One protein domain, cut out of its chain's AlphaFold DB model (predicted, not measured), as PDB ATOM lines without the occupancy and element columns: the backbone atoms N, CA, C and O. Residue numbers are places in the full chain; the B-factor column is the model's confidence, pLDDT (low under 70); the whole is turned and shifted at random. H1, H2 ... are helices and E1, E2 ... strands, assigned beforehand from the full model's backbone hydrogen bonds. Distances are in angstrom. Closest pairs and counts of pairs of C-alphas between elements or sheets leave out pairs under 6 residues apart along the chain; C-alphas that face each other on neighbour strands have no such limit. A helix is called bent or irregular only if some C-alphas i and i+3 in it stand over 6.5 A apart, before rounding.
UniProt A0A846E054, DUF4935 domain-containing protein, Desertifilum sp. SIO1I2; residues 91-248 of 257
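What this domain is: This is residues 91 to 248 of the 257 residues of the protein "DUF4935 domain-containing protein" of Desertifilum sp. SIO1I2 (UniProt A0A846E054). A long, narrow sheet of four bent strands, E1, E2, E5 and E6, curls like part of a barrel round two helices, H1 and H2, and the small hairpin E3 and E4 lies at one far end. The printed part has 158 residues, with two named helices and then six named strands along it. The large sheet, E1 - E2 - E5 - E6, is antiparallel, and the class is mixed, helices and strands. The whole is an extended rod of 82 by 25 by 21 A, with a radius of gyration of the C-alphas of 23.2 A.

Where its parts are: H1, residues 91 to 101, begins at C-alpha 91 (23.613, -11.869, 122.935). H2 is residues 104 to 115. E1, residues 136 to 155, is 45.6 A long and bends by 72 degrees at residue 150. E2, residues 163 to 182, is 53.9 A long. E3 is residues 187 to 189 and E4 194 to 196. E5, residues 199 to 221, is 62.9 A long. E6, residues 227 to 237, ends at C-alpha 237 (30.898, -21.702, 148.775).

How they stand to each other: The sheet is twisted, with E1 and E6 as edge strands. E1 and E2 form a hairpin, with N 145 and O 171 2.9 A apart. E2 and E5 are antiparallel at 168 degrees, with N 170 and O 211 2.9 A apart. In the hairpin E5 and E6, N 216 and O 234 are 2.9 A apart; in the hairpin E3 and E4, N 187 and O 196 are 2.8 A apart. H1 and H2 are on the same face, making two layers, helices on one face of a sheet. The closest C-alphas of H1 and E6 are those of Leu 99 and Ser 230, 5.9 A; of H2 and E1, Lys 108 and Val 144, 5.8 A. Every O i to N i+4 pair in H1 and H2 is within hydrogen-bond range.

The domain as a whole: The C-alphas of Glu 191 and Tyr 224, the two farthest apart, are 83.2 A apart. The printed part has no cut. The link from H2 to E1 is long, 20 residues. The model's pLDDT is under 70 at residue 91, residues 119 to 128 and residues 239 to 248.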
ATOM      1  N   ASP A  91      23.716 -10.472 123.381       65.12
ATOM      2  CA  ASP A  91      23.613 -11.869 122.935       65.12
ATOM      3  C   ASP A  91      24.494 -12.796 123.785       65.12
ATOM      4  O   ASP A  91      24.036 -13.844 124.240       65.12
ATOM      5  N   ASP A  92      25.730 -12.387 124.075       71.75
ATOM      6  CA  ASP A  92      26.687 -13.223 124.804       71.75
ATOM      7  C   ASP A  92      26.273 -13.419 126.268       71.75
ATOM      8  O   ASP A  92      26.396 -14.521 126.801       71.75
ATOM      9  N   VAL A  93      25.692 -12.397 126.904       74.88
ATOM     10  CA  VAL A  93      25.174 -12.482 128.280       74.88
ATOM     11  C   VAL A  93      24.031 -13.487 128.374       74.88
ATOM     12  O   VAL A  93      24.031 -14.349 129.255       74.88
ATOM     13  N   TYR A  94      23.067 -13.412 127.455       77.56
ATOM     14  CA  TYR A  94      21.950 -14.353 127.425       77.56
ATOM     15  C   TYR A  94      22.454 -15.788 127.219       77.56
ATOM     16  O   TYR A  94      22.028 -16.707 127.922       77.56
ATOM     17  N   VAL A  95      23.429 -15.973 126.323       83.00
ATOM     18  CA  VAL A  95      24.072 -17.275 126.112       83.00
ATOM     19  C   VAL A  95      24.807 -17.753 127.370       83.00
ATOM     20  O   VAL A  95      24.731 -18.938 127.690       83.00
ATOM     21  N   CYS A  96      25.457 -16.870 128.132       85.31
ATOM     22  CA  CYS A  96      26.085 -17.237 129.405       85.31
ATOM     23  C   CYS A  96      25.065 -17.793 130.408       85.31
ATOM     24  O   CYS A  96      25.321 -18.834 131.015       85.31
ATOM     25  N   TYR A  97      23.901 -17.151 130.552       86.31
ATOM     26  CA  TYR A  97      22.822 -17.655 131.409       86.31
ATOM     27  C   TYR A  97      22.261 -18.991 130.905       86.31
ATOM     28  O   TYR A  97      22.071 -19.914 131.698       86.31
ATOM     29  N   ASP A  98      22.056 -19.152 129.596       86.94
ATOM     30  CA  ASP A  98      21.614 -20.427 129.016       86.94
ATOM     31  C   ASP A  98      22.628 -21.555 129.265       86.94
ATOM     32  O   ASP A  98      22.253 -22.685 129.596       86.94
ATOM     33  N   LEU A  99      23.921 -21.258 129.135       89.19
ATOM     34  CA  LEU A  99      25.006 -22.195 129.414       89.19
ATOM     35  C   LEU A  99      25.126 -22.513 130.907       89.19
ATOM     36  O   LEU A  99      25.443 -23.651 131.254       89.19
ATOM     37  N   TYR A 100      24.850 -21.553 131.788       91.06
ATOM     38  CA  TYR A 100      24.759 -21.774 133.229       91.06
ATOM     39  C   TYR A 100      23.580 -22.691 133.583       91.06
ATOM     40  O   TYR A 100      23.773 -23.698 134.268       91.06
ATOM     41  N   ASN A 101      22.387 -22.418 133.046       90.38
ATOM     42  CA  ASN A 101      21.166 -23.191 133.310       90.38
ATOM     43  C   ASN A 101      21.329 -24.675 132.932       90.38
ATOM     44  O   ASN A 101      20.814 -25.570 133.601       90.38
ATOM     45  N   GLN A 102      22.126 -24.977 131.902       91.88
ATOM     46  CA  GLN A 102      22.467 -26.357 131.530       91.88
ATOM     47  C   GLN A 102      23.318 -27.093 132.579       91.88
ATOM     48  O   GLN A 102      23.373 -28.329 132.583       91.88
ATOM     49  N   LYS A 103      24.016 -26.359 133.448       92.75
ATOM     50  CA  LYS A 103      24.870 -26.898 134.514       92.75
ATOM     51  C   LYS A 103      24.238 -26.762 135.901       92.75
ATOM     52  O   LYS A 103      24.784 -27.333 136.843       92.75
ATOM     53  N   GLU A 104      23.083 -26.110 136.020       91.69
ATOM     54  CA  GLU A 104      22.393 -25.827 137.284       91.69
ATOM     55  C   GLU A 104      22.230 -27.076 138.165       91.69
ATOM     56  O   GLU A 104      22.616 -27.077 139.328       91.69
ATOM     57  N   GLU A 105      21.772 -28.193 137.595       93.25
ATOM     58  CA  GLU A 105      21.593 -29.449 138.341       93.25
ATOM     59  C   GLU A 105      22.916 -30.035 138.863       93.25
ATOM     60  O   GLU A 105      22.962 -30.643 139.934       93.25
ATOM     61  N   LYS A 106      24.024 -29.835 138.136       93.81
ATOM     62  CA  LYS A 106      25.357 -30.234 138.613       93.81
ATOM     63  C   LYS A 106      25.834 -29.319 139.738       93.81
ATOM     64  O   LYS A 106      26.451 -29.814 140.677       93.81
ATOM     65  N   ILE A 107      25.539 -28.022 139.645       93.25
ATOM     66  CA  ILE A 107      25.871 -27.024 140.669       93.25
ATOM     67  C   ILE A 107      25.096 -27.325 141.956       93.25
ATOM     68  O   ILE A 107      25.715 -27.476 143.004       93.25
ATOM     69  N   LYS A 108      23.774 -27.535 141.875       94.19
ATOM     70  CA  LYS A 108      22.935 -27.941 143.018       94.19
ATOM     71  C   LYS A 108      23.459 -29.196 143.697       94.19
ATOM     72  O   LYS A 108      23.570 -29.234 144.917       94.19
ATOM     73  N   LYS A 109      23.822 -30.212 142.906       92.69
ATOM     74  CA  LYS A 109      24.398 -31.445 143.442       92.69
ATOM     75  C   LYS A 109      25.727 -31.192 144.155       92.69
ATOM     76  O   LYS A 109      25.927 -31.713 145.243       92.69
ATOM     77  N   TYR A 110      26.612 -30.388 143.566       91.94
ATOM     78  CA  TYR A 110      27.879 -30.034 144.204       91.94
ATOM     79  C   TYR A 110      27.651 -29.313 145.537       91.94
ATOM     80  O   TYR A 110      28.292 -29.658 146.525       91.94
ATOM     81  N   ILE A 111      26.716 -28.360 145.582       90.94
ATOM     82  CA  ILE A 111      26.355 -27.650 146.815       90.94
ATOM     83  C   ILE A 111      25.810 -28.634 147.857       90.94
ATOM     84  O   ILE A 111      26.267 -28.605 148.991       90.94
ATOM     85  N   ALA A 112      24.904 -29.540 147.478       91.06
ATOM     86  CA  ALA A 112      24.359 -30.550 148.387       91.06
ATOM     87  C   ALA A 112      25.441 -31.486 148.955       91.06
ATOM     88  O   ALA A 112      25.447 -31.755 150.154       91.06
ATOM     89  N   ASP A 113      26.359 -31.959 148.107       88.62
ATOM     90  CA  ASP A 113      27.432 -32.872 148.512       88.62
ATOM     91  C   ASP A 113      28.422 -32.171 149.465       88.62
ATOM     92  O   ASP A 113      28.783 -32.738 150.492       88.62
ATOM     93  N   ASN A 114      28.811 -30.922 149.174       86.06
ATOM     94  CA  ASN A 114      29.747 -30.159 150.017       86.06
ATOM     95  C   ASN A 114      29.079 -29.574 151.269       86.06
ATOM     96  O   ASN A 114      29.769 -29.283 152.239       86.06
ATOM     97  N   PHE A 115      27.752 -29.413 151.281       83.75
ATOM     98  CA  PHE A 115      27.019 -28.986 152.473       83.75
ATOM     99  C   PHE A 115      27.165 -29.987 153.625       83.75
ATOM    100  O   PHE A 115      27.228 -29.586 154.782       83.75
ATOM    101  N   LEU A 116      27.260 -31.284 153.318       76.00
ATOM    102  CA  LEU A 116      27.447 -32.334 154.323       76.00
ATOM    103  C   LEU A 116      28.841 -32.317 154.968       76.00
ATOM    104  O   LEU A 116      28.995 -32.832 156.073       76.00
ATOM    105  N   ASP A 117      29.836 -31.730 154.296       74.69
ATOM    106  CA  ASP A 117      31.198 -31.575 154.821       74.69
ATOM    107  C   ASP A 117      31.329 -30.368 155.769       74.69
ATOM    108  O   ASP A 117      32.378 -30.173 156.388       74.69
ATOM    109  N   LEU A 118      30.284 -29.546 155.883       71.81
ATOM    110  CA  LEU A 118      30.268 -28.393 156.773       71.81
ATOM    111  C   LEU A 118      30.100 -28.838 158.233       71.81
ATOM    112  O   LEU A 118      29.361 -29.771 158.546       71.81
ATOM    113  N   GLU A 119      30.811 -28.176 159.147       66.31
ATOM    114  CA  GLU A 119      30.738 -28.497 160.572       66.31
ATOM    115  C   GLU A 119      29.420 -27.985 161.169       66.31
ATOM    116  O   GLU A 119      29.140 -26.788 161.160       66.31
ATOM    117  N   PHE A 120      28.630 -28.899 161.731       68.88
ATOM    118  CA  PHE A 120      27.424 -28.571 162.486       68.88
ATOM    119  C   PHE A 120      27.739 -28.554 163.982       68.88
ATOM    120  O   PHE A 120      28.194 -29.555 164.543       68.88
ATOM    121  N   SER A 121      27.474 -27.430 164.645       65.00
ATOM    122  CA  SER A 121      27.576 -27.325 166.099       65.00
ATOM    123  C   SER A 121      26.227 -27.554 166.767       65.00
ATOM    124  O   SER A 121      25.196 -27.059 166.316       65.00
ATOM    125  N   LEU A 122      26.265 -28.273 167.885       65.38
ATOM    126  CA  LEU A 122      25.137 -28.450 168.790       65.38
ATOM    127  C   LEU A 122      25.227 -27.423 169.906       65.38
ATOM    128  O   LEU A 122      26.195 -27.450 170.676       65.38
ATOM    129  N   ASP A 123      24.210 -26.576 170.046       66.44
ATOM    130  CA  ASP A 123      24.076 -25.818 171.283       66.44
ATOM    131  C   ASP A 123      23.611 -26.753 172.409       66.44
ATOM    132  O   ASP A 123      22.604 -27.455 172.306       66.44
ATOM    133  N   ARG A 124      24.392 -26.784 173.491       60.97
ATOM    134  CA  ARG A 124      24.123 -27.570 174.705       60.97
ATOM    135  C   ARG A 124      23.641 -26.697 175.859       60.97
ATOM    136  O   ARG A 124      23.472 -27.211 176.972       60.97
ATOM    137  N   SER A 125      23.496 -25.390 175.643       55.75
ATOM    138  CA  SER A 125      23.105 -24.452 176.684       55.75
ATOM    139  C   SER A 125      21.735 -24.864 177.256       55.75
ATOM    140  O   SER A 125      20.737 -24.942 176.556       55.75
ATOM    141  N   GLY A 126      21.716 -25.275 178.532       53.09
ATOM    142  CA  GLY A 126      20.503 -25.723 179.241       53.09
ATOM    143  C   GLY A 126      20.410 -27.219 179.584       53.09
ATOM    144  O   GLY A 126      19.550 -27.601 180.370       53.09
ATOM    145  N   THR A 127      21.304 -28.090 179.095       59.47
ATOM    146  CA  THR A 127      21.099 -29.554 179.208       59.47
ATOM    147  C   THR A 127      22.108 -30.258 180.130       59.47
ATOM    148  O   THR A 127      23.101 -30.842 179.700       59.47
ATOM    149  N   SER A 128      21.848 -30.264 181.446       60.97
ATOM    150  CA  SER A 128      22.684 -31.011 182.420       60.97
ATOM    151  C   SER A 128      22.425 -32.529 182.440       60.97
ATOM    152  O   SER A 128      23.115 -33.261 183.148       60.97
ATOM    153  N   LEU A 129      21.425 -33.005 181.691       70.94
ATOM    154  CA  LEU A 129      20.937 -34.388 181.715       70.94
ATOM    155  C   LEU A 129      21.282 -35.173 180.440       70.94
ATOM    156  O   LEU A 129      20.671 -36.202 180.180       70.94
ATOM    157  N   ILE A 130      22.250 -34.712 179.647       76.56
ATOM    158  CA  ILE A 130      22.753 -35.450 178.482       76.56
ATOM    159  C   ILE A 130      24.099 -36.080 178.834       76.56
ATOM    160  O   ILE A 130      24.983 -35.408 179.373       76.56
ATOM    161  N   GLU A 131      24.278 -37.361 178.508       80.62
ATOM    162  CA  GLU A 131      25.586 -38.009 178.604       80.62
ATOM    163  C   GLU A 131      26.538 -37.397 177.565       80.62
ATOM    164  O   GLU A 131      26.340 -37.540 176.359       80.62
ATOM    165  N   GLY A 132      27.564 -36.678 178.026       75.69
ATOM    166  CA  GLY A 132      28.494 -35.979 177.141       75.69
ATOM    167  C   GLY A 132      29.228 -36.925 176.189       75.69
ATOM    168  O   GLY A 132      29.853 -37.887 176.633       75.69
ATOM    169  N   GLY A 133      29.183 -36.627 174.888       75.69
ATOM    170  CA  GLY A 133      29.794 -37.440 173.837       75.69
ATOM    171  C   GLY A 133      28.880 -38.541 173.292       75.69
ATOM    172  O   GLY A 133      29.319 -39.305 172.436       75.69
ATOM    173  N   SER A 134      27.636 -38.640 173.775       79.38
ATOM    174  CA  SER A 134      26.627 -39.571 173.247       79.38
ATOM    175  C   SER A 134      25.852 -39.022 172.045       79.38
ATOM    176  O   SER A 134      24.983 -39.711 171.508       79.38
ATOM    177  N   GLU A 135      26.123 -37.778 171.648       78.12
ATOM    178  CA  GLU A 135      25.379 -37.084 170.607       78.12
ATOM    179  C   GLU A 135      25.793 -37.560 169.210       78.12
ATOM    180  O   GLU A 135      26.964 -37.530 168.836       78.12
ATOM    181  N   GLU A 136      24.809 -37.956 168.412       81.69
ATOM    182  CA  GLU A 136      24.970 -38.308 167.005       81.69
ATOM    183  C   GLU A 136      24.077 -37.385 166.176       81.69
ATOM    184  O   GLU A 136      22.863 -37.337 166.405       81.69
ATOM    185  N   ILE A 137      24.672 -36.672 165.215       80.00
ATOM    186  CA  ILE A 137      23.957 -35.854 164.231       80.00
ATOM    187  C   ILE A 137      24.043 -36.555 162.878       80.00
ATOM    188  O   ILE A 137      25.132 -36.819 162.372       80.00
ATOM    189  N   GLU A 138      22.891 -36.826 162.283       84.19
ATOM    190  CA  GLU A 138      22.763 -37.259 160.894       84.19
ATOM    191  C   GLU A 138      22.054 -36.143 160.121       84.19
ATOM    192  O   GLU A 138      20.902 -35.821 160.416       84.19
ATOM    193  N   VAL A 139      22.737 -35.540 159.145       85.25
ATOM    194  CA  VAL A 139      22.168 -34.500 158.277       85.25
ATOM    195  C   VAL A 139      21.827 -35.098 156.918       85.25
ATOM    196  O   VAL A 139      22.641 -35.789 156.307       85.25
ATOM    197  N   GLU A 140      20.620 -34.820 156.435       89.44
ATOM    198  CA  GLU A 140      20.154 -35.188 155.100       89.44
ATOM    199  C   GLU A 140      19.698 -33.933 154.353       89.44
ATOM    200  O   GLU A 140      18.807 -33.218 154.812       89.44
ATOM    201  N   VAL A 141      20.286 -33.663 153.185       91.62
ATOM    202  CA  VAL A 141      19.827 -32.580 152.306       91.62
ATOM    203  C   VAL A 141      18.552 -33.024 151.591       91.62
ATOM    204  O   VAL A 141      18.551 -34.010 150.857       91.62
ATOM    205  N   ASN A 142      17.470 -32.276 151.789       91.69
ATOM    206  CA  ASN A 142      16.171 -32.524 151.170       91.69
ATOM    207  C   ASN A 142      16.086 -31.894 149.769       91.69
ATOM    208  O   ASN A 142      15.610 -32.534 148.832       91.69
ATOM    209  N   SER A 143      16.513 -30.633 149.632       93.44
ATOM    210  CA  SER A 143      16.562 -29.911 148.353       93.44
ATOM    211  C   SER A 143      17.588 -28.779 148.384       93.44
ATOM    212  O   SER A 143      17.972 -28.300 149.450       93.44
ATOM    213  N   VAL A 144      18.016 -28.361 147.191       94.88
ATOM    214  CA  VAL A 144      18.813 -27.151 146.975       94.88
ATOM    215  C   VAL A 144      18.113 -26.322 145.912       94.88
ATOM    216  O   VAL A 144      17.966 -26.762 144.768       94.88
ATOM    217  N   ASP A 145      17.701 -25.125 146.298       93.12
ATOM    218  CA  ASP A 145      16.917 -24.219 145.475       93.12
ATOM    219  C   ASP A 145      17.735 -22.947 145.227       93.12
ATOM    220  O   ASP A 145      18.131 -22.250 146.157       93.12
ATOM    221  N   ILE A 146      18.038 -22.650 143.962       91.44
ATOM    222  CA  ILE A 146      18.792 -21.442 143.610       91.44
ATOM    223  C   ILE A 146      17.802 -20.284 143.528       91.44
ATOM    224  O   ILE A 146      16.944 -20.246 142.649       91.44
ATOM    225  N   THR A 147      17.903 -19.361 144.480       89.62
ATOM    226  CA  THR A 147      16.951 -18.252 144.647       89.62
ATOM    227  C   THR A 147      17.394 -16.986 143.923       89.62
ATOM    228  O   THR A 147      16.552 -16.195 143.492       89.62
ATOM    229  N   ARG A 148      18.709 -16.807 143.755       85.31
ATOM    230  CA  ARG A 148      19.312 -15.697 143.014       85.31
ATOM    231  C   ARG A 148      20.523 -16.184 142.230       85.31
ATOM    232  O   ARG A 148      21.261 -17.052 142.692       85.31
ATOM    233  N   THR A 149      20.721 -15.624 141.044       86.56
ATOM    234  CA  THR A 149      21.902 -15.850 140.204       86.56
ATOM    235  C   THR A 149      22.198 -14.568 139.443       86.56
ATOM    236  O   THR A 149      21.336 -14.079 138.717       86.56
ATOM    237  N   SER A 150      23.404 -14.035 139.598       81.81
ATOM    238  CA  SER A 150      23.844 -12.812 138.934       81.81
ATOM    239  C   SER A 150      25.177 -13.045 138.240       81.81
ATOM    240  O   SER A 150      26.085 -13.635 138.825       81.81
ATOM    241  N   LEU A 151      25.287 -12.609 136.987       83.88
ATOM    242  CA  LEU A 151      26.558 -12.566 136.273       83.88
ATOM    243  C   LEU A 151      27.355 -11.353 136.759       83.88
ATOM    244  O   LEU A 151      26.913 -10.217 136.598       83.88
ATOM    245  N   VAL A 152      28.526 -11.598 137.343       82.56
ATOM    246  CA  VAL A 152      29.333 -10.551 137.988       82.56
ATOM    247  C   VAL A 152      30.554 -10.181 137.156       82.56
ATOM    248  O   VAL A 152      30.958  -9.018 137.157       82.56
ATOM    249  N   ASP A 153      31.123 -11.141 136.423       80.56
ATOM    250  CA  ASP A 153      32.320 -10.906 135.617       80.56
ATOM    251  C   ASP A 153      32.367 -11.770 134.352       80.56
ATOM    252  O   ASP A 153      31.895 -12.914 134.335       80.56
ATOM    253  N   ILE A 154      32.978 -11.206 133.309       83.25
ATOM    254  CA  ILE A 154      33.329 -11.872 132.054       83.25
ATOM    255  C   ILE A 154      34.789 -11.512 131.758       83.25
ATOM    256  O   ILE A 154      35.091 -10.389 131.357       83.25
ATOM    257  N   ASP A 155      35.688 -12.476 131.931       83.44
ATOM    258  CA  ASP A 155      37.095 -12.363 131.556       83.44
ATOM    259  C   ASP A 155      37.308 -13.017 130.186       83.44
ATOM    260  O   ASP A 155      37.337 -14.244 130.043       83.44
ATOM    261  N   ASP A 156      37.449 -12.175 129.166       82.06
ATOM    262  CA  ASP A 156      37.677 -12.554 127.774       82.06
ATOM    263  C   ASP A 156      39.160 -12.513 127.365       82.06
ATOM    264  O   ASP A 156      39.478 -12.547 126.172       82.06
ATOM    265  N   PHE A 157      40.089 -12.481 128.334       80.62
ATOM    266  CA  PHE A 157      41.526 -12.461 128.043       80.62
ATOM    267  C   PHE A 157      41.973 -13.671 127.207       80.62
ATOM    268  O   PHE A 157      42.843 -13.546 126.339       80.62
ATOM    269  N   ASP A 158      41.371 -14.837 127.457       83.81
ATOM    270  CA  ASP A 158      41.438 -15.986 126.556       83.81
ATOM    271  C   ASP A 158      40.225 -15.971 125.619       83.81
ATOM    272  O   ASP A 158      39.116 -16.347 125.996       83.81
ATOM    273  N   ALA A 159      40.450 -15.545 124.376       78.25
ATOM    274  CA  ALA A 159      39.393 -15.434 123.379       78.25
ATOM    275  C   ALA A 159      38.730 -16.787 123.052       78.25
ATOM    276  O   ALA A 159      37.541 -16.810 122.737       78.25
ATOM    277  N   GLU A 160      39.465 -17.904 123.129       80.69
ATOM    278  CA  GLU A 160      38.914 -19.241 122.858       80.69
ATOM    279  C   GLU A 160      38.161 -19.799 124.073       80.69
ATOM    280  O   GLU A 160      37.161 -20.510 123.908       80.69
ATOM    281  N   HIS A 161      38.617 -19.439 125.278       85.88
ATOM    282  CA  HIS A 161      38.102 -19.946 126.549       85.88
ATOM    283  C   HIS A 161      37.806 -18.841 127.572       85.88
ATOM    284  O   HIS A 161      38.450 -18.796 128.628       85.88
ATOM    285  N   PRO A 162      36.816 -17.966 127.306       86.69
ATOM    286  CA  PRO A 162      36.490 -16.900 128.237       86.69
ATOM    287  C   PRO A 162      35.953 -17.481 129.546       86.69
ATOM    288  O   PRO A 162      35.288 -18.525 129.572       86.69
ATOM    289  N   LEU A 163      36.260 -16.806 130.647       88.44
ATOM    290  CA  LEU A 163      35.789 -17.170 131.974       88.44
ATOM    291  C   LEU A 163      34.616 -16.281 132.349       88.44
ATOM    292  O   LEU A 163      34.668 -15.071 132.168       88.44
ATOM    293  N   VAL A 164      33.582 -16.880 132.921       89.31
ATOM    294  CA  VAL A 164      32.453 -16.128 133.470       89.31
ATOM    295  C   VAL A 164      32.227 -16.504 134.915       89.31
ATOM    296  O   VAL A 164      32.370 -17.674 135.291       89.31
ATOM    297  N   VAL A 165      31.893 -15.503 135.720       88.69
ATOM    298  CA  VAL A 165      31.708 -15.644 137.161       88.69
ATOM    299  C   VAL A 165      30.275 -15.289 137.514       88.69
ATOM    300  O   VAL A 165      29.817 -14.175 137.261       88.69
ATOM    301  N   PHE A 166      29.579 -16.250 138.111       89.62
ATOM    302  CA  PHE A 166      28.241 -16.077 138.651       89.62
ATOM    303  C   PHE A 166      28.286 -16.072 140.174       89.62
ATOM    304  O   PHE A 166      28.876 -16.968 140.773       89.62
ATOM    305  N   GLU A 167      27.598 -15.122 140.792       89.75
ATOM    306  CA  GLU A 167      27.239 -15.187 142.207       89.75
ATOM    307  C   GLU A 167      25.829 -15.760 142.342       89.75
ATOM    308  O   GLU A 167      24.918 -15.389 141.593       89.75
ATOM    309  N   LEU A 168      25.639 -16.671 143.294       91.00
ATOM    310  CA  LEU A 168      24.346 -17.286 143.560       91.00
ATOM    311  C   LEU A 168      24.028 -17.366 145.048       91.00
ATOM    312  O   LEU A 168      24.914 -17.531 145.886       91.00
ATOM    313  N   ASP A 169      22.728 -17.328 145.332       91.00
ATOM    314  CA  ASP A 169      22.163 -17.610 146.648       91.00
ATOM    315  C   ASP A 169      21.394 -18.934 146.561       91.00
ATOM    316  O   ASP A 169      20.340 -19.018 145.916       91.00
ATOM    317  N   ALA A 170      21.923 -19.975 147.198       92.06
ATOM    318  CA  ALA A 170      21.312 -21.297 147.256       92.06
ATOM    319  C   ALA A 170      20.640 -21.515 148.612       92.06
ATOM    320  O   ALA A 170      21.308 -21.546 149.644       92.06
ATOM    321  N   GLU A 171      19.325 -21.707 148.612       92.69
ATOM    322  CA  GLU A 171      18.589 -22.167 149.784       92.69
ATOM    323  C   GLU A 171      18.703 -23.694 149.880       92.69
ATOM    324  O   GLU A 171      18.194 -24.436 149.038       92.69
ATOM    325  N   VAL A 172      19.404 -24.168 150.905       91.75
ATOM    326  CA  VAL A 172      19.562 -25.589 151.208       91.75
ATOM    327  C   VAL A 172      18.549 -25.967 152.274       91.75
ATOM    328  O   VAL A 172      18.632 -25.521 153.418       91.75
ATOM    329  N   ASN A 173      17.601 -26.819 151.902       91.75
ATOM    330  CA  ASN A 173      16.635 -27.403 152.820       91.75
ATOM    331  C   ASN A 173      17.181 -28.738 153.316       91.75
ATOM    332  O   ASN A 173      17.438 -29.631 152.506       91.75
ATOM    333  N   PHE A 174      17.300 -28.925 154.628       89.88
ATOM    334  CA  PHE A 174      17.867 -30.144 155.203       89.88
ATOM    335  C   PHE A 174      17.084 -30.634 156.424       89.88
ATOM    336  O   PHE A 174      16.304 -29.912 157.048       89.88
ATOM    337  N   SER A 175      17.240 -31.920 156.714       89.38
ATOM    338  CA  SER A 175      16.712 -32.575 157.902       89.38
ATOM    339  C   SER A 175      17.890 -32.979 158.780       89.38
ATOM    340  O   SER A 175      18.734 -33.764 158.355       89.38
ATOM    341  N   ALA A 176      17.942 -32.457 160.000       85.88
ATOM    342  CA  ALA A 176      18.931 -32.845 160.994       85.88
ATOM    343  C   ALA A 176      18.283 -33.792 161.998       85.88
ATOM    344  O   ALA A 176      17.392 -33.414 162.764       85.88
ATOM    345  N   LYS A 177      18.724 -35.044 161.994       86.38
ATOM    346  CA  LYS A 177      18.342 -36.021 163.000       86.38
ATOM    347  C   LYS A 177      19.404 -36.033 164.083       86.38
ATOM    348  O   LYS A 177      20.537 -36.428 163.831       86.38
ATOM    349  N   VAL A 178      19.015 -35.645 165.290       84.25
ATOM    350  CA  VAL A 178      19.902 -35.709 166.448       84.25
ATOM    351  C   VAL A 178      19.436 -36.800 167.389       84.25
ATOM    352  O   VAL A 178      18.246 -36.908 167.701       84.25
ATOM    353  N   SER A 179      20.376 -37.616 167.848       84.94
ATOM    354  CA  SER A 179      20.132 -38.589 168.899       84.94
ATOM    355  C   SER A 179      21.158 -38.470 170.013       84.94
ATOM    356  O   SER A 179      22.318 -38.178 169.754       84.94
ATOM    357  N   TYR A 180      20.715 -38.667 171.250       85.25
ATOM    358  CA  TYR A 180      21.554 -38.557 172.441       85.25
ATOM    359  C   TYR A 180      21.031 -39.471 173.547       85.25
ATOM    360  O   TYR A 180      19.886 -39.939 173.507       85.25
ATOM    361  N   VAL A 181      21.874 -39.733 174.542       86.12
ATOM    362  CA  VAL A 181      21.496 -40.501 175.729       86.12
ATOM    363  C   VAL A 181      21.054 -39.547 176.837       86.12
ATOM    364  O   VAL A 181      21.817 -38.685 177.278       86.12
ATOM    365  N   SER A 182      19.806 -39.707 177.280       83.69
ATOM    366  CA  SER A 182      19.231 -38.969 178.405       83.69
ATOM    367  C   SER A 182      19.564 -39.648 179.733       83.69
ATOM    368  O   SER A 182      19.386 -40.859 179.908       83.69
ATOM    369  N   LEU A 183      20.014 -38.831 180.684       83.69
ATOM    370  CA  LEU A 183      20.319 -39.189 182.066       83.69
ATOM    371  C   LEU A 183      19.179 -38.850 183.040       83.69
ATOM    372  O   LEU A 183      19.349 -39.017 184.245       83.69
ATOM    373  N   GLU A 184      18.022 -38.398 182.549       81.31
ATOM    374  CA  GLU A 184      16.899 -37.934 183.381       81.31
ATOM    375  C   GLU A 184      16.435 -38.972 184.419       81.31
ATOM    376  O   GLU A 184      16.184 -38.638 185.577       81.31
ATOM    377  N   TYR A 185      16.400 -40.248 184.028       80.50
ATOM    378  CA  TYR A 185      16.030 -41.370 184.902       80.50
ATOM    379  C   TYR A 185      17.205 -42.307 185.203       80.50
ATOM    380  O   TYR A 185      17.013 -43.414 185.720       80.50
ATOM    381  N   ALA A 186      18.426 -41.878 184.879       84.56
ATOM    382  CA  ALA A 186      19.594 -42.730 184.972       84.56
ATOM    383  C   ALA A 186      20.076 -42.895 186.418       84.56
ATOM    384  O   ALA A 186      20.191 -41.944 187.194       84.56
ATOM    385  N   THR A 187      20.435 -44.126 186.768       84.62
ATOM    386  CA  THR A 187      21.065 -44.459 188.046       84.62
ATOM    387  C   THR A 187      22.560 -44.633 187.831       84.62
ATOM    388  O   THR A 187      22.975 -45.508 187.074       84.62
ATOM    389  N   TYR A 188      23.371 -43.837 188.526       85.81
ATOM    390  CA  TYR A 188      24.826 -43.955 188.463       85.81
ATOM    391  C   TYR A 188      25.351 -45.045 189.409       85.81
ATOM    392  O   TYR A 188      25.147 -44.969 190.626       85.81
ATOM    393  N   ASP A 189      26.064 -46.026 188.857       87.50
ATOM    394  CA  ASP A 189      26.790 -47.046 189.611       87.50
ATOM    395  C   ASP A 189      28.269 -46.656 189.742       87.50
ATOM    396  O   ASP A 189      29.005 -46.554 188.760       87.50
ATOM    397  N   ARG A 190      28.712 -46.450 190.986       86.12
ATOM    398  CA  ARG A 190      30.091 -46.056 191.312       86.12
ATOM    399  C   ARG A 190      31.091 -47.206 191.256       86.12
ATOM    400  O   ARG A 190      32.281 -46.932 191.165       86.12
ATOM    401  N   GLU A 191      30.649 -48.454 191.386       87.75
ATOM    402  CA  GLU A 191      31.543 -49.620 191.358       87.75
ATOM    403  C   GLU A 191      32.021 -49.907 189.929       87.75
ATOM    404  O   GLU A 191      33.163 -50.323 189.732       87.75
ATOM    405  N   TYR A 192      31.169 -49.616 188.944       80.06
ATOM    406  CA  TYR A 192      31.436 -49.825 187.518       80.06
ATOM    407  C   TYR A 192      31.595 -48.524 186.716       80.06
ATOM    408  O   TYR A 192      31.784 -48.587 185.506       80.06
ATOM    409  N   GLU A 193      31.509 -47.366 187.379       83.19
ATOM    410  CA  GLU A 193      31.588 -46.024 186.780       83.19
ATOM    411  C   GLU A 193      30.642 -45.841 185.574       83.19
ATOM    412  O   GLU A 193      31.007 -45.227 184.573       83.19
ATOM    413  N   THR A 194      29.416 -46.374 185.655       80.19
ATOM    414  CA  THR A 194      28.478 -46.403 184.520       80.19
ATOM    415  C   THR A 194      27.045 -46.040 184.909       80.19
ATOM    416  O   THR A 194      26.632 -46.212 186.058       80.19
ATOM    417  N   TYR A 195      26.277 -45.530 183.944       82.56
ATOM    418  CA  TYR A 195      24.860 -45.208 184.104       82.56
ATOM    419  C   TYR A 195      23.973 -46.377 183.651       82.56
ATOM    420  O   TYR A 195      24.164 -46.957 182.585       82.56
ATOM    421  N   TYR A 196      22.960 -46.703 184.455       84.00
ATOM    422  CA  TYR A 196      21.909 -47.675 184.140       84.00
ATOM    423  C   TYR A 196      20.548 -46.980 184.013       84.00
ATOM    424  O   TYR A 196      20.356 -45.906 184.574       84.00
ATOM    425  N   ASN A 197      19.583 -47.613 183.335       85.81
ATOM    426  CA  ASN A 197      18.255 -47.044 183.028       85.81
ATOM    427  C   ASN A 197      18.310 -45.755 182.190       85.81
ATOM    428  O   ASN A 197      17.483 -44.864 182.354       85.81
ATOM    429  N   VAL A 198      19.301 -45.656 181.307       85.31
ATOM    430  CA  VAL A 198      19.389 -44.570 180.333       85.31
ATOM    431  C   VAL A 198      18.419 -44.802 179.176       85.31
ATOM    432  O   VAL A 198      18.156 -45.948 178.794       85.31
ATOM    433  N   GLU A 199      17.927 -43.720 178.584       85.56
ATOM    434  CA  GLU A 199      17.082 -43.768 177.390       85.56
ATOM    435  C   GLU A 199      17.760 -43.028 176.235       85.56
ATOM    436  O   GLU A 199      18.299 -41.938 176.416       85.56
ATOM    437  N   LYS A 200      17.734 -43.616 175.032       84.25
ATOM    438  CA  LYS A 200      18.177 -42.923 173.814       84.25
ATOM    439  C   LYS A 200      17.003 -42.126 173.258       84.25
ATOM    440  O   LYS A 200      16.005 -42.713 172.837       84.25
ATOM    441  N   ILE A 201      17.144 -40.808 173.232       84.62
ATOM    442  CA  ILE A 201      16.179 -39.894 172.622       84.62
ATOM    443  C   ILE A 201      16.632 -39.611 171.190       84.62
ATOM    444  O   ILE A 201      17.824 -39.604 170.880       84.62
ATOM    445  N   SER A 202      15.681 -39.453 170.273       83.50
ATOM    446  CA  SER A 202      15.951 -39.065 168.887       83.50
ATOM    447  C   SER A 202      14.908 -38.067 168.417       83.50
ATOM    448  O   SER A 202      13.712 -38.284 168.607       83.50
ATOM    449  N   MET A 203      15.367 -37.004 167.772       82.81
ATOM    450  CA  MET A 203      14.533 -35.946 167.214       82.81
ATOM    451  C   MET A 203      14.964 -35.626 165.790       82.81
ATOM    452  O   MET A 203      16.103 -35.881 165.407       82.81
ATOM    453  N   VAL A 204      14.039 -35.077 165.011       85.44
ATOM    454  CA  VAL A 204      14.301 -34.607 163.650       85.44
ATOM    455  C   VAL A 204      13.885 -33.147 163.579       85.44
ATOM    456  O   VAL A 204      12.702 -32.845 163.748       85.44
ATOM    457  N   SER A 205      14.851 -32.269 163.327       82.62
ATOM    458  CA  SER A 205      14.623 -30.868 162.969       82.62
ATOM    459  C   SER A 205      14.647 -30.726 161.448       82.62
ATOM    460  O   SER A 205      15.375 -31.448 160.761       82.62
ATOM    461  N   LYS A 206      13.828 -29.820 160.912       87.00
ATOM    462  CA  LYS A 206      13.838 -29.442 159.495       87.00
ATOM    463  C   LYS A 206      14.147 -27.966 159.404       87.00
ATOM    464  O   LYS A 206      13.401 -27.160 159.956       87.00
ATOM    465  N   GLU A 207      15.204 -27.642 158.685       84.56
ATOM    466  CA  GLU A 207      15.748 -26.293 158.625       84.56
ATOM    467  C   GLU A 207      16.087 -25.926 157.183       84.56
ATOM    468  O   GLU A 207      16.232 -26.795 156.312       84.56
ATOM    469  N   SER A 208      16.171 -24.623 156.931       86.75
ATOM    470  CA  SER A 208      16.681 -24.083 155.680       86.75
ATOM    471  C   SER A 208      17.742 -23.032 155.958       86.75
ATOM    472  O   SER A 208      17.683 -22.299 156.949       86.75
ATOM    473  N   ILE A 209      18.740 -22.990 155.086       86.31
ATOM    474  CA  ILE A 209      19.846 -22.043 155.159       86.31
ATOM    475  C   ILE A 209      20.167 -21.509 153.775       86.31
ATOM    476  O   ILE A 209      20.134 -22.245 152.795       86.31
ATOM    477  N   ILE A 210      20.500 -20.224 153.704       88.19
ATOM    478  CA  ILE A 210      20.961 -19.588 152.475       88.19
ATOM    479  C   ILE A 210      22.488 -19.619 152.464       88.19
ATOM    480  O   ILE A 210      23.129 -19.112 153.384       88.19
ATOM    481  N   LEU A 211      23.050 -20.208 151.414       88.69
ATOM    482  CA  LEU A 211      24.477 -20.207 151.127       88.69
ATOM    483  C   LEU A 211      24.755 -19.288 149.945       88.69
ATOM    484  O   LEU A 211      24.173 -19.455 148.871       88.69
ATOM    485  N   ASN A 212      25.688 -18.364 150.124       89.69
ATOM    486  CA  ASN A 212      26.277 -17.617 149.027       89.69
ATOM    487  C   ASN A 212      27.389 -18.460 148.390       89.69
ATOM    488  O   ASN A 212      28.242 -19.019 149.095       89.69
ATOM    489  N   ALA A 213      27.376 -18.575 147.066       90.12
ATOM    490  CA  ALA A 213      28.420 -19.265 146.324       90.12
ATOM    491  C   ALA A 213      28.791 -18.521 145.041       90.12
ATOM    492  O   ALA A 213      27.970 -17.847 144.423       90.12
ATOM    493  N   GLU A 214      30.037 -18.695 144.629       92.19
ATOM    494  CA  GLU A 214      30.578 -18.193 143.376       92.19
ATOM    495  C   GLU A 214      30.844 -19.375 142.439       92.19
ATOM    496  O   GLU A 214      31.522 -20.341 142.799       92.19
ATOM    497  N   VAL A 215      30.311 -19.311 141.223       93.62
ATOM    498  CA  VAL A 215      30.499 -20.324 140.186       93.62
ATOM    499  C   VAL A 215      31.287 -19.716 139.045       93.62
ATOM    500  O   VAL A 215      30.828 -18.794 138.376       93.62
ATOM    501  N   THR A 216      32.454 -20.289 138.771       93.25
ATOM    502  CA  THR A 216      33.248 -19.928 137.599       93.25
ATOM    503  C   THR A 216      33.037 -20.964 136.508       93.25
ATOM    504  O   THR A 216      33.346 -22.149 136.692       93.25
ATOM    505  N   LEU A 217      32.563 -20.522 135.348       92.88
ATOM    506  CA  LEU A 217      32.485 -21.350 134.149       92.88
ATOM    507  C   LEU A 217      33.610 -20.975 133.185       92.88
ATOM    508  O   LEU A 217      33.966 -19.809 133.044       92.88
ATOM    509  N   THR A 218      34.175 -21.978 132.522       92.75
ATOM    510  CA  THR A 218      34.990 -21.789 131.318       92.75
ATOM    511  C   THR A 218      34.095 -22.014 130.119       92.75
ATOM    512  O   THR A 218      33.512 -23.091 129.990       92.75
ATOM    513  N   LEU A 219      33.951 -21.009 129.270       90.19
ATOM    514  CA  LEU A 219      33.144 -21.116 128.067       90.19
ATOM    515  C   LEU A 219      33.997 -21.601 126.894       90.19
ATOM    516  O   LEU A 219      35.226 -21.608 126.942       90.19
ATOM    517  N   SER A 220      33.336 -22.048 125.836       87.19
ATOM    518  CA  SER A 220      33.979 -22.402 124.572       87.19
ATOM    519  C   SER A 220      33.262 -21.728 123.417       87.19
ATOM    520  O   SER A 220      32.026 -21.686 123.392       87.19
ATOM    521  N   ARG A 221      34.040 -21.235 122.452       84.00
ATOM    522  CA  ARG A 221      33.520 -20.695 121.193       84.00
ATOM    523  C   ARG A 221      33.514 -21.746 120.088       84.00
ATOM    524  O   ARG A 221      34.373 -22.629 120.026       84.00
ATOM    525  N   ASP A 222      32.539 -21.646 119.194       82.38
ATOM    526  CA  ASP A 222      32.473 -22.465 117.992       82.38
ATOM    527  C   ASP A 222      33.314 -21.880 116.839       82.38
ATOM    528  O   ASP A 222      34.049 -20.904 116.972       82.38
ATOM    529  N   LYS A 223      33.216 -22.489 115.651       76.12
ATOM    530  CA  LYS A 223      33.971 -22.057 114.458       76.12
ATOM    531  C   LYS A 223      33.538 -20.694 113.904       76.12
ATOM    532  O   LYS A 223      34.190 -20.203 112.981       76.12
ATOM    533  N   TYR A 224      32.432 -20.145 114.394       74.44
ATOM    534  CA  TYR A 224      31.893 -18.839 114.036       74.44
ATOM    535  C   TYR A 224      32.110 -17.810 115.150       74.44
ATOM    536  O   TYR A 224      31.552 -16.719 115.061       74.44
ATOM    537  N   ASP A 225      32.950 -18.137 116.141       72.75
ATOM    538  CA  ASP A 225      33.307 -17.277 117.273       72.75
ATOM    539  C   ASP A 225      32.144 -17.026 118.252       72.75
ATOM    540  O   ASP A 225      32.198 -16.115 119.076       72.75
ATOM    541  N   SER A 226      31.090 -17.849 118.185       78.50
ATOM    542  CA  SER A 226      29.927 -17.776 119.077       78.50
ATOM    543  C   SER A 226      30.085 -18.716 120.270       78.50
ATOM    544  O   SER A 226      30.528 -19.855 120.109       78.50
ATOM    545  N   LEU A 227      29.687 -18.264 121.461       81.38
ATOM    546  CA  LEU A 227      29.655 -19.089 122.672       81.38
ATOM    547  C   LEU A 227      28.717 -20.291 122.473       81.38
ATOM    548  O   LEU A 227      27.563 -20.128 122.074       81.38
ATOM    549  N   CYS A 228      29.208 -21.509 122.720       82.50
ATOM    550  CA  CYS A 228      28.456 -22.730 122.406       82.50
ATOM    551  C   CYS A 228      28.444 -23.800 123.503       82.50
ATOM    552  O   CYS A 228      27.569 -24.664 123.479       82.50
ATOM    553  N   ASP A 229      29.400 -23.784 124.433       87.88
ATOM    554  CA  ASP A 229      29.465 -24.740 125.546       87.88
ATOM    555  C   ASP A 229      30.111 -24.094 126.776       87.88
ATOM    556  O   ASP A 229      30.756 -23.045 126.681       87.88
ATOM    557  N   SER A 230      29.939 -24.735 127.927       89.75
ATOM    558  CA  SER A 230      30.529 -24.337 129.198       89.75
ATOM    559  C   SER A 230      30.992 -25.545 130.001       89.75
ATOM    560  O   SER A 230      30.369 -26.606 129.992       89.75
ATOM    561  N   ASP A 231      32.050 -25.370 130.778       91.81
ATOM    562  CA  ASP A 231      32.481 -26.320 131.793       91.81
ATOM    563  C   ASP A 231      32.626 -25.618 133.139       91.81
ATOM    564  O   ASP A 231      33.056 -24.470 133.225       91.81
ATOM    565  N   ILE A 232      32.259 -26.319 134.214       93.12
ATOM    566  CA  ILE A 232      32.433 -25.805 135.572       93.12
ATOM    567  C   ILE A 232      33.924 -25.861 135.900       93.12
ATOM    568  O   ILE A 232      34.494 -26.948 136.018       93.12
ATOM    569  N   LYS A 233      34.544 -24.692 136.068       92.44
ATOM    570  CA  LYS A 233      35.939 -24.572 136.502       92.44
ATOM    571  C   LYS A 233      36.050 -24.698 138.016       92.44
ATOM    572  O   LYS A 233      36.913 -25.420 138.511       92.44
ATOM    573  N   SER A 234      35.174 -24.005 138.738       90.94
ATOM    574  CA  SER A 234      35.130 -24.011 140.200       90.94
ATOM    575  C   SER A 234      33.761 -23.594 140.718       90.94
ATOM    576  O   SER A 234      33.051 -22.826 140.072       90.94
ATOM    577  N   ILE A 235      33.421 -24.102 141.900       92.12
ATOM    578  CA  ILE A 235      32.290 -23.654 142.710       92.12
ATOM    579  C   ILE A 235      32.860 -23.380 144.099       92.12
ATOM    580  O   ILE A 235      33.366 -24.298 144.743       92.12
ATOM    581  N   ASN A 236      32.815 -22.126 144.533       89.12
ATOM    582  CA  ASN A 236      33.330 -21.683 145.821       89.12
ATOM    583  C   ASN A 236      32.147 -21.293 146.703       89.12
ATOM    584  O   ASN A 236      31.469 -20.310 146.428       89.12
ATOM    585  N   ILE A 237      31.890 -22.061 147.756       86.50
ATOM    586  CA  ILE A 237      30.898 -21.702 148.775       86.50
ATOM    587  C   ILE A 237      31.582 -20.735 149.748       86.50
ATOM    588  O   ILE A 237      32.679 -21.039 150.221       86.50
ATOM    589  N   ASP A 238      30.974 -19.575 150.025       81.12
ATOM    590  CA  ASP A 238      31.568 -18.580 150.928       81.12
ATOM    591  C   ASP A 238      31.816 -19.216 152.311       81.12
ATOM    592  O   ASP A 238      30.874 -19.714 152.935       81.12
ATOM    593  N   PRO A 239      33.063 -19.221 152.820       69.00
ATOM    594  CA  PRO A 239      33.367 -19.766 154.142       69.00
ATOM    595  C   PRO A 239      32.719 -18.974 155.286       69.00
ATOM    596  O   PRO A 239      32.628 -19.488 156.398       69.00
ATOM    597  N   ASN A 240      32.293 -17.731 155.043       67.56
ATOM    598  CA  ASN A 240      31.569 -16.911 156.013       67.56
ATOM    599  C   ASN A 240      30.056 -17.138 155.969       67.56
ATOM    600  O   ASN A 240      29.335 -16.450 156.697       67.56
ATOM    601  N   ASN A 241      29.566 -18.065 155.135       67.50
ATOM    602  CA  ASN A 241      28.177 -18.490 155.211       67.50
ATOM    603  C   ASN A 241      27.883 -18.894 156.653       67.50
ATOM    604  O   ASN A 241      28.528 -19.781 157.213       67.50
ATOM    605  N   ASN A 242      26.938 -18.190 157.271       58.38
ATOM    606  CA  ASN A 242      26.573 -18.449 158.649       58.38
ATOM    607  C   ASN A 242      25.750 -19.732 158.679       58.38
ATOM    608  O   ASN A 242      24.533 -19.695 158.504       58.38
ATOM    609  N   LEU A 243      26.447 -20.854 158.841       59.72
ATOM    610  CA  LEU A 243      25.862 -22.149 159.134       59.72
ATOM    611  C   LEU A 243      25.119 -21.999 160.450       59.72
ATOM    612  O   LEU A 243      25.738 -21.940 161.506       59.72
ATOM    613  N   GLY A 244      23.802 -21.814 160.359       51.78
ATOM    614  CA  GLY A 244      22.938 -21.687 161.518       51.78
ATOM    615  C   GLY A 244      23.273 -22.770 162.538       51.78
ATOM    616  O   GLY A 244      23.571 -23.910 162.183       51.78
ATOM    617  N   GLU A 245      23.273 -22.403 163.813       55.72
ATOM    618  CA  GLU A 245      23.426 -23.384 164.878       55.72
ATOM    619  C   GLU A 245      22.188 -24.284 164.874       55.72
ATOM    620  O   GLU A 245      21.060 -23.785 164.923       55.72
ATOM    621  N   ILE A 246      22.385 -25.605 164.828       54.78
ATOM    622  CA  ILE A 246      21.279 -26.539 165.036       54.78
ATOM    623  C   ILE A 246      20.954 -26.483 166.526       54.78
ATOM    624  O   ILE A 246      21.638 -27.084 167.364       54.78
ATOM    625  N   ILE A 247      19.914 -25.725 166.859       56.06
ATOM    626  CA  ILE A 247      19.437 -25.596 168.230       56.06
ATOM    627  C   ILE A 247      18.581 -26.819 168.541       56.06
ATOM    628  O   ILE A 247      17.503 -27.024 167.979       56.06
ATOM    629  N   ILE A 248      19.054 -27.635 169.478       53.34
ATOM    630  CA  ILE A 248      18.232 -28.681 170.069       53.34
ATOM    631  C   ILE A 248      17.350 -28.046 171.134       53.34
ATOM    632  O   ILE A 248      17.775 -27.848 172.272       53.34
TER     633      ILE A 248